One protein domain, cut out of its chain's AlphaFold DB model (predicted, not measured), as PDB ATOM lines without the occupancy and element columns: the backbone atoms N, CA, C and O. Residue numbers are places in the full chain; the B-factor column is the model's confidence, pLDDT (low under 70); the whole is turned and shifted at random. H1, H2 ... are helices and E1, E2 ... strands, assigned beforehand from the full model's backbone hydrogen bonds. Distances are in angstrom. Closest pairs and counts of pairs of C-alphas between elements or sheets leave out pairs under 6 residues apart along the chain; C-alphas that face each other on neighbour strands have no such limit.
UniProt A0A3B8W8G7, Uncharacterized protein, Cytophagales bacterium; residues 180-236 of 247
ATOM      1  N   ASP A 180     197.745 360.510 287.231       82.38
ATOM      2  CA  ASP A 180     196.647 361.074 286.455       82.38
ATOM      3  C   ASP A 180     196.706 360.492 285.031       82.38
ATOM      4  O   ASP A 180     197.702 360.694 284.327       82.38
ATOM      5  N   PRO A 181     195.670 359.774 284.570       72.06
ATOM      6  CA  PRO A 181     195.651 359.214 283.221       72.06
ATOM      7  C   PRO A 181     195.701 360.286 282.114       72.06
ATOM      8  O   PRO A 181     196.084 359.962 280.987       72.06
ATOM      9  N   LEU A 182     195.360 361.553 282.396       72.25
ATOM     10  CA  LEU A 182     195.440 362.644 281.412       72.25
ATOM     11  C   LEU A 182     196.865 363.010 281.037       72.25
ATOM     12  O   LEU A 182     197.099 363.403 279.894       72.25
ATOM     13  N   ASP A 183     197.821 362.862 281.956       67.94
ATOM     14  CA  ASP A 183     199.229 363.105 281.637       67.94
ATOM     15  C   ASP A 183     199.659 362.208 280.464       67.94
ATOM     16  O   ASP A 183     200.467 362.610 279.627       67.94
ATOM     17  N   PHE A 184     199.068 361.014 280.351       67.19
ATOM     18  CA  PHE A 184     199.325 360.109 279.242       67.19
ATOM     19  C   PHE A 184     198.518 360.422 277.978       67.19
ATOM     20  O   PHE A 184     199.043 360.305 276.871       67.19
ATOM     21  N   GLU A 185     197.257 360.834 278.122       68.31
ATOM     22  CA  GLU A 185     196.415 361.229 276.988       68.31
ATOM     23  C   GLU A 185     196.973 362.470 276.272       68.31
ATOM     24  O   GLU A 185     197.051 362.497 275.043       68.31
ATOM     25  N   TYR A 186     197.425 363.471 277.033       67.00
ATOM     26  CA  TYR A 186     197.972 364.713 276.485       67.00
ATOM     27  C   TYR A 186     199.446 364.609 276.079       67.00
ATOM     28  O   TYR A 186     199.882 365.335 275.184       67.00
ATOM     29  N   ALA A 187     200.221 363.713 276.699       67.00
ATOM     30  CA  ALA A 187     201.628 363.493 276.369       67.00
ATOM     31  C   ALA A 187     201.922 362.002 276.100       67.00
ATOM     32  O   ALA A 187     202.673 361.362 276.840       67.00
ATOM     33  N   PRO A 188     201.417 361.436 274.986       65.06
ATOM     34  CA  PRO A 188     201.512 360.003 274.695       65.06
ATOM     35  C   PRO A 188     202.943 359.504 274.456       65.06
ATOM     36  O   PRO A 188     203.169 358.296 274.442       65.06
ATOM     37  N   ALA A 189     203.915 360.404 274.272       66.38
ATOM     38  CA  ALA A 189     205.340 360.092 274.147       66.38
ATOM     39  C   ALA A 189     206.136 360.314 275.451       66.38
ATOM     40  O   ALA A 189     207.349 360.113 275.461       66.38
ATOM     41  N   ALA A 190     205.489 360.741 276.542       62.72
ATOM     42  CA  ALA A 190     206.173 360.997 277.802       62.72
ATOM     43  C   ALA A 190     206.771 359.701 278.372       62.72
ATOM     44  O   ALA A 190     206.075 358.711 278.600       62.72
ATOM     45  N   THR A 191     208.080 359.716 278.625       60.88
ATOM     46  CA  THR A 191     208.807 358.656 279.351       60.88
ATOM     47  C   THR A 191     208.969 358.975 280.838       60.88
ATOM     48  O   THR A 191     209.565 358.207 281.585       60.88
ATOM     49  N   THR A 192     208.459 360.127 281.268       57.16
ATOM     50  CA  THR A 192     208.448 360.602 282.650       57.16
ATOM     51  C   THR A 192     207.144 361.353 282.869       57.16
ATOM     52  O   THR A 192     206.904 362.344 282.178       57.16
ATOM     53  N   PHE A 193     206.316 360.921 283.820       60.00
ATOM     54  CA  PHE A 193     205.238 361.778 284.307       60.00
ATOM     55  C   PHE A 193     205.807 362.818 285.248       60.00
ATOM     56  O   PHE A 193     206.733 362.554 286.018       60.00
ATOM     57  N   THR A 194     205.227 364.008 285.205       54.62
ATOM     58  CA  THR A 194     205.622 365.065 286.122       54.62
ATOM     59  C   THR A 194     205.131 364.787 287.543       54.62
ATOM     60  O   THR A 194     205.753 365.293 288.480       54.62
ATOM     61  N   ARG A 195     204.015 364.056 287.738       68.50
ATOM     62  CA  ARG A 195     203.314 363.979 289.035       68.50
ATOM     63  C   ARG A 195     202.578 362.646 289.216       68.50
ATOM     64  O   ARG A 195     201.820 362.231 288.351       68.50
ATOM     65  N   TYR A 196     202.780 361.989 290.355       72.88
ATOM     66  CA  TYR A 196     201.828 361.003 290.872       72.88
ATOM     67  C   TYR A 196     200.767 361.753 291.685       72.88
ATOM     68  O   TYR A 196     201.102 362.696 292.405       72.88
ATOM     69  N   GLU A 197     199.507 361.342 291.591       84.50
ATOM     70  CA  GLU A 197     198.454 361.921 292.430       84.50
ATOM     71  C   GLU A 197     198.397 361.189 293.773       84.50
ATOM     72  O   GLU A 197     198.310 361.825 294.827       84.50
ATOM     73  N   TYR A 198     198.563 359.862 293.746       94.44
ATOM     74  CA  TYR A 198     198.527 359.024 294.938       94.44
ATOM     75  C   TYR A 198     199.720 358.071 295.012       94.44
ATOM     76  O   TYR A 198     200.153 357.487 294.018       94.44
ATOM     77  N   VAL A 199     200.221 357.882 296.231       96.62
ATOM     78  CA  VAL A 199     201.180 356.830 296.580       96.62
ATOM     79  C   VAL A 199     200.549 355.966 297.656       96.62
ATOM     80  O   VAL A 199     200.288 356.462 298.750       96.62
ATOM     81  N   LEU A 200     200.303 354.694 297.353       97.88
ATOM     82  CA  LEU A 200     199.756 353.743 298.311       97.88
ATOM     83  C   LEU A 200     200.902 353.041 299.032       97.88
ATOM     84  O   LEU A 200     201.740 352.386 298.403       97.88
ATOM     85  N   ASP A 201     200.908 353.153 300.354       97.25
ATOM     86  CA  ASP A 201     201.910 352.549 301.225       97.25
ATOM     87  C   ASP A 201     201.744 351.025 301.336       97.25
ATOM     88  O   ASP A 201     200.925 350.412 300.647       97.25
ATOM     89  N   ASN A 202     202.527 350.392 302.209       97.00
ATOM     90  CA  ASN A 202     202.481 348.947 302.408       97.00
ATOM     91  C   ASN A 202     201.176 348.445 303.055       97.00
ATOM     92  O   ASN A 202     200.859 347.262 302.919       97.00
ATOM     93  N   ASP A 203     200.421 349.311 303.722       95.56
ATOM     94  CA  ASP A 203     199.122 348.991 304.320       95.56
ATOM     95  C   ASP A 203     197.959 349.308 303.372       95.56
ATOM     96  O   ASP A 203     196.793 349.138 303.725       95.56
ATOM     97  N   HIS A 204     198.295 349.666 302.129       96.69
ATOM     98  CA  HIS A 204     197.373 349.966 301.045       96.69
ATOM     99  C   HIS A 204     196.557 351.243 301.254       96.69
ATOM    100  O   HIS A 204     195.494 351.393 300.656       96.69
ATOM    101  N   LEU A 205     197.077 352.159 302.072       97.38
ATOM    102  CA  LEU A 205     196.506 353.480 302.297       97.38
ATOM    103  C   LEU A 205     197.251 354.509 301.456       97.38
ATOM    104  O   LEU A 205     198.477 354.444 301.318       97.38
ATOM    105  N   PHE A 206     196.530 355.476 300.895       97.44
ATOM    106  CA  PHE A 206     197.169 356.478 300.051       97.44
ATOM    107  C   PHE A 206     197.721 357.684 300.822       97.44
ATOM    108  O   PHE A 206     197.146 358.182 301.789       97.44
ATOM    109  N   THR A 207     198.803 358.246 300.289       96.56
ATOM    110  CA  THR A 207     199.169 359.656 300.426       96.56
ATOM    111  C   THR A 207     198.850 360.364 299.115       96.56
ATOM    112  O   THR A 207     199.383 359.988 298.072       96.56
ATOM    113  N   ARG A 208     198.003 361.394 299.164       95.06
ATOM    114  CA  ARG A 208     197.653 362.245 298.025       95.06
ATOM    115  C   ARG A 208     198.525 363.490 297.992       95.06
ATOM    116  O   ARG A 208     198.657 364.177 299.011       95.06
ATOM    117  N   SER A 209     199.062 363.798 296.818       91.31
ATOM    118  CA  SER A 209     199.841 365.006 296.546       91.31
ATOM    119  C   SER A 209     199.105 365.880 295.534       91.31
ATOM    120  O   SER A 209     198.811 365.435 294.432       91.31
ATOM    121  N   GLU A 210     198.823 367.132 295.893       87.38
ATOM    122  CA  GLU A 210     198.218 368.109 294.983       87.38
ATOM    123  C   GLU A 210     199.237 369.186 294.627       87.38
ATOM    124  O   GLU A 210     199.953 369.715 295.488       87.38
ATOM    125  N   TYR A 211     199.266 369.547 293.350       84.62
ATOM    126  CA  TYR A 211     200.222 370.484 292.784       84.62
ATOM    127  C   TYR A 211     199.481 371.655 292.149       84.62
ATOM    128  O   TYR A 211     198.398 371.491 291.597       84.62
ATOM    129  N   ASN A 212     200.077 372.844 292.183       82.56
ATOM    130  CA  ASN A 212     199.537 373.980 291.437       82.56
ATOM    131  C   ASN A 212     199.905 373.921 289.940       82.56
ATOM    132  O   ASN A 212     200.671 373.063 289.493       82.56
ATOM    133  N   GLU A 213     199.413 374.891 289.167       78.50
ATOM    134  CA  GLU A 213     199.688 375.038 287.725       78.50
ATOM    135  C   GLU A 213     201.190 375.102 287.398       78.50
ATOM    136  O   GLU A 213     201.624 374.690 286.327       78.50
ATOM    137  N   ARG A 214     202.018 375.552 288.350       76.44
ATOM    138  CA  ARG A 214     203.481 375.643 288.214       76.44
ATOM    139  C   ARG A 214     204.215 374.354 288.598       76.44
ATOM    140  O   ARG A 214     205.437 374.317 288.531       76.44
ATOM    141  N   GLY A 215     203.495 373.326 289.041       77.31
ATOM    142  CA  GLY A 215     204.058 372.046 289.473       77.31
ATOM    143  C   GLY A 215     204.682 372.018 290.850       77.31
ATOM    144  O   GLY A 215     205.379 371.064 291.178       77.31
ATOM    145  N   MET A 216     204.407 373.021 291.679       81.88
ATOM    146  CA  MET A 216     204.823 372.994 293.076       81.88
ATOM    147  C   MET A 216     203.782 372.253 293.912       81.88
ATOM    148  O   MET A 216     202.586 372.509 293.760       81.88
ATOM    149  N   LEU A 217     204.243 371.387 294.817       85.19
ATOM    150  CA  LEU A 217     203.401 370.713 295.804       85.19
ATOM    151  C   LEU A 217     202.749 371.758 296.721       85.19
ATOM    152  O   LEU A 217     203.442 372.517 297.402       85.19
ATOM    153  N   VAL A 218     201.420 371.804 296.732       88.94
ATOM    154  CA  VAL A 218     200.641 372.739 297.557       88.94
ATOM    155  C   VAL A 218     199.886 372.047 298.674       88.94
ATOM    156  O   VAL A 218     199.593 372.693 299.675       88.94
ATOM    157  N   ARG A 219     199.592 370.750 298.550       90.31
ATOM    158  CA  ARG A 219     198.869 370.018 299.586       90.31
ATOM    159  C   ARG A 219     199.281 368.556 299.629       90.31
ATOM    160  O   ARG A 219     199.449 367.917 298.596       90.31
ATOM    161  N   THR A 220     199.389 368.031 300.842       93.00
ATOM    162  CA  THR A 220     199.590 366.607 301.107       93.00
ATOM    163  C   THR A 220     198.549 366.135 302.103       93.00
ATOM    164  O   THR A 220     198.375 366.738 303.165       93.00
ATOM    165  N   ALA A 221     197.863 365.050 301.771       95.06
ATOM    166  CA  ALA A 221     196.862 364.440 302.630       95.06
ATOM    167  C   ALA A 221     197.048 362.923 302.673       95.06
ATOM    168  O   ALA A 221     197.526 362.339 301.708       95.06
ATOM    169  N   ILE A 222     196.677 362.293 303.782       95.81
ATOM    170  CA  ILE A 222     196.746 360.840 303.948       95.81
ATOM    171  C   ILE A 222     195.360 360.262 304.157       95.81
ATOM    172  O   ILE A 222     194.509 360.863 304.817       95.81
ATOM    173  N   GLU A 223     195.150 359.075 303.624       96.62
ATOM    174  CA  GLU A 223     194.005 358.258 303.959       96.62
ATOM    175  C   GLU A 223     194.103 357.730 305.395       96.62
ATOM    176  O   GLU A 223     195.184 357.410 305.894       96.62
ATOM    177  N   SER A 224     192.972 357.657 306.101       94.88
ATOM    178  CA  SER A 224     192.953 357.145 307.463       94.88
ATOM    179  C   SER A 224     191.681 356.382 307.802       94.88
ATOM    180  O   SER A 224     190.608 356.966 307.966       94.88
ATOM    181  N   ILE A 225     191.853 355.087 308.069       93.88
ATOM    182  CA  ILE A 225     190.822 354.220 308.658       93.88
ATOM    183  C   ILE A 225     190.376 354.764 310.022       93.88
ATOM    184  O   ILE A 225     189.187 354.857 310.303       93.88
ATOM    185  N   LYS A 226     191.325 355.211 310.860       91.69
ATOM    186  CA  LYS A 226     191.039 355.736 312.209       91.69
ATOM    187  C   LYS A 226     190.072 356.923 312.193       91.69
ATOM    188  O   LYS A 226     189.255 357.050 313.100       91.69
ATOM    189  N   TYR A 227     190.200 357.806 311.204       90.50
ATOM    190  CA  TYR A 227     189.357 358.996 311.072       90.50
ATOM    191  C   TYR A 227     188.229 358.818 310.048       90.50
ATOM    192  O   TYR A 227     187.483 359.766 309.821       90.50
ATOM    193  N   ASN A 228     188.103 357.623 309.453       91.25
ATOM    194  CA  ASN A 228     187.154 357.306 308.386       91.25
ATOM    195  C   ASN A 228     187.133 358.383 307.282       91.25
ATOM    196  O   ASN A 228     186.077 358.874 306.883       91.25
ATOM    197  N   GLY A 229     188.315 358.801 306.827       93.00
ATOM    198  CA  GLY A 229     188.429 359.835 305.806       93.00
ATOM    199  C   GLY A 229     189.864 360.219 305.476       93.00
ATOM    200  O   GLY A 229     190.824 359.559 305.872       93.00
ATOM    201  N   VAL A 230     189.995 361.334 304.761       93.62
ATOM    202  CA  VAL A 230     191.279 361.882 304.318       93.62
ATOM    203  C   VAL A 230     191.715 363.001 305.260       93.62
ATOM    204  O   VAL A 230     191.025 364.010 305.413       93.62
ATOM    205  N   LYS A 231     192.882 362.842 305.884       93.69
ATOM    206  CA  LYS A 231     193.468 363.821 306.799       93.69
ATOM    207  C   LYS A 231     194.482 364.694 306.070       93.69
ATOM    208  O   LYS A 231     195.464 364.200 305.522       93.69
ATOM    209  N   LEU A 232     194.289 366.009 306.133       92.56
ATOM    210  CA  LEU A 232     195.285 366.981 305.689       92.56
ATOM    211  C   LEU A 232     196.543 366.899 306.573       92.56
ATOM    212  O   LEU A 232     196.444 366.994 307.796       92.56
ATOM    213  N   VAL A 233     197.712 366.739 305.952       92.19
ATOM    214  CA  VAL A 233     199.019 366.733 306.632       92.19
ATOM    215  C   VAL A 233     199.700 368.089 306.499       92.19
ATOM    216  O   VAL A 233     200.203 368.625 307.481       92.19
ATOM    217  N   SER A 234     199.709 368.646 305.288       90.12
ATOM    218  CA  SER A 234     200.355 369.922 304.991       90.12
ATOM    219  C   SER A 234     199.615 370.651 303.877       90.12
ATOM    220  O   SER A 234     199.152 370.024 302.924       90.12
ATOM    221  N   GLU A 235     199.518 371.973 303.995       88.81
ATOM    222  CA  GLU A 235     199.042 372.878 302.951       88.81
ATOM    223  C   GLU A 235     199.984 374.087 302.884       88.81
ATOM    224  O   GLU A 235     200.238 374.742 303.894       88.81
ATOM    225  N   ASN A 236     200.485 374.396 301.690       82.12
ATOM    226  CA  ASN A 236     201.322 375.555 301.415       82.12
ATOM    227  C   ASN A 236     200.592 376.496 300.457       82.12
ATOM    228  O   ASN A 236     200.554 376.286 299.242       82.12
TER     229      ASN A 236
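What this domain is: This is residues 180 to 236 of the 247 residues of an uncharacterized protein of Cytophagales bacterium (UniProt A0A3B8W8G7). A strongly twisted sheet of four strands runs back and forth as a meander, each strand the antiparallel neighbour of the one before, with the short helix H1 off to one side, where residues 185 to 191 stick out. The printed part has 57 residues, with H1, E1, E2, E3 and E4 along the chain and sheet order E1, E2, E3, E4. It is mostly strand and loose, radius of gyration of the C-alphas 13.3 A, spanning 41 by 26 by 14 A.

How they stand to each other: H1, residues 181 to 186, is not on the sheet; its O i to N i+4 pairs are within hydrogen-bond range. E1, residues 196 to 200, and E2, residues 206 to 211, form a hairpin at 165 degrees, N 199 and O 207 being 2.9 A apart. E2 and E3, residues 217 to 224, form a hairpin at 162 degrees, with N 208 and O 221 at 2.8 A. E3 and E4, residues 229 to 235, form a hairpin at 152 degrees, with N 222 and O 231 at 2.9 A.

Where its parts are: H1 begins at C-alpha 181 (195.651, 359.214, 283.221). From first to last C-alpha, E3 measures 20.7 A and E4 17.1 A, ending at C-alpha 235 (199.042, 372.878, 302.951).

The domain as a whole: The C-alphas farthest apart, Ala 189 and Lys 226, are 40.9 A apart. The printed part has no cut and no long link. Residues 183 to 195 have pLDDT under 70.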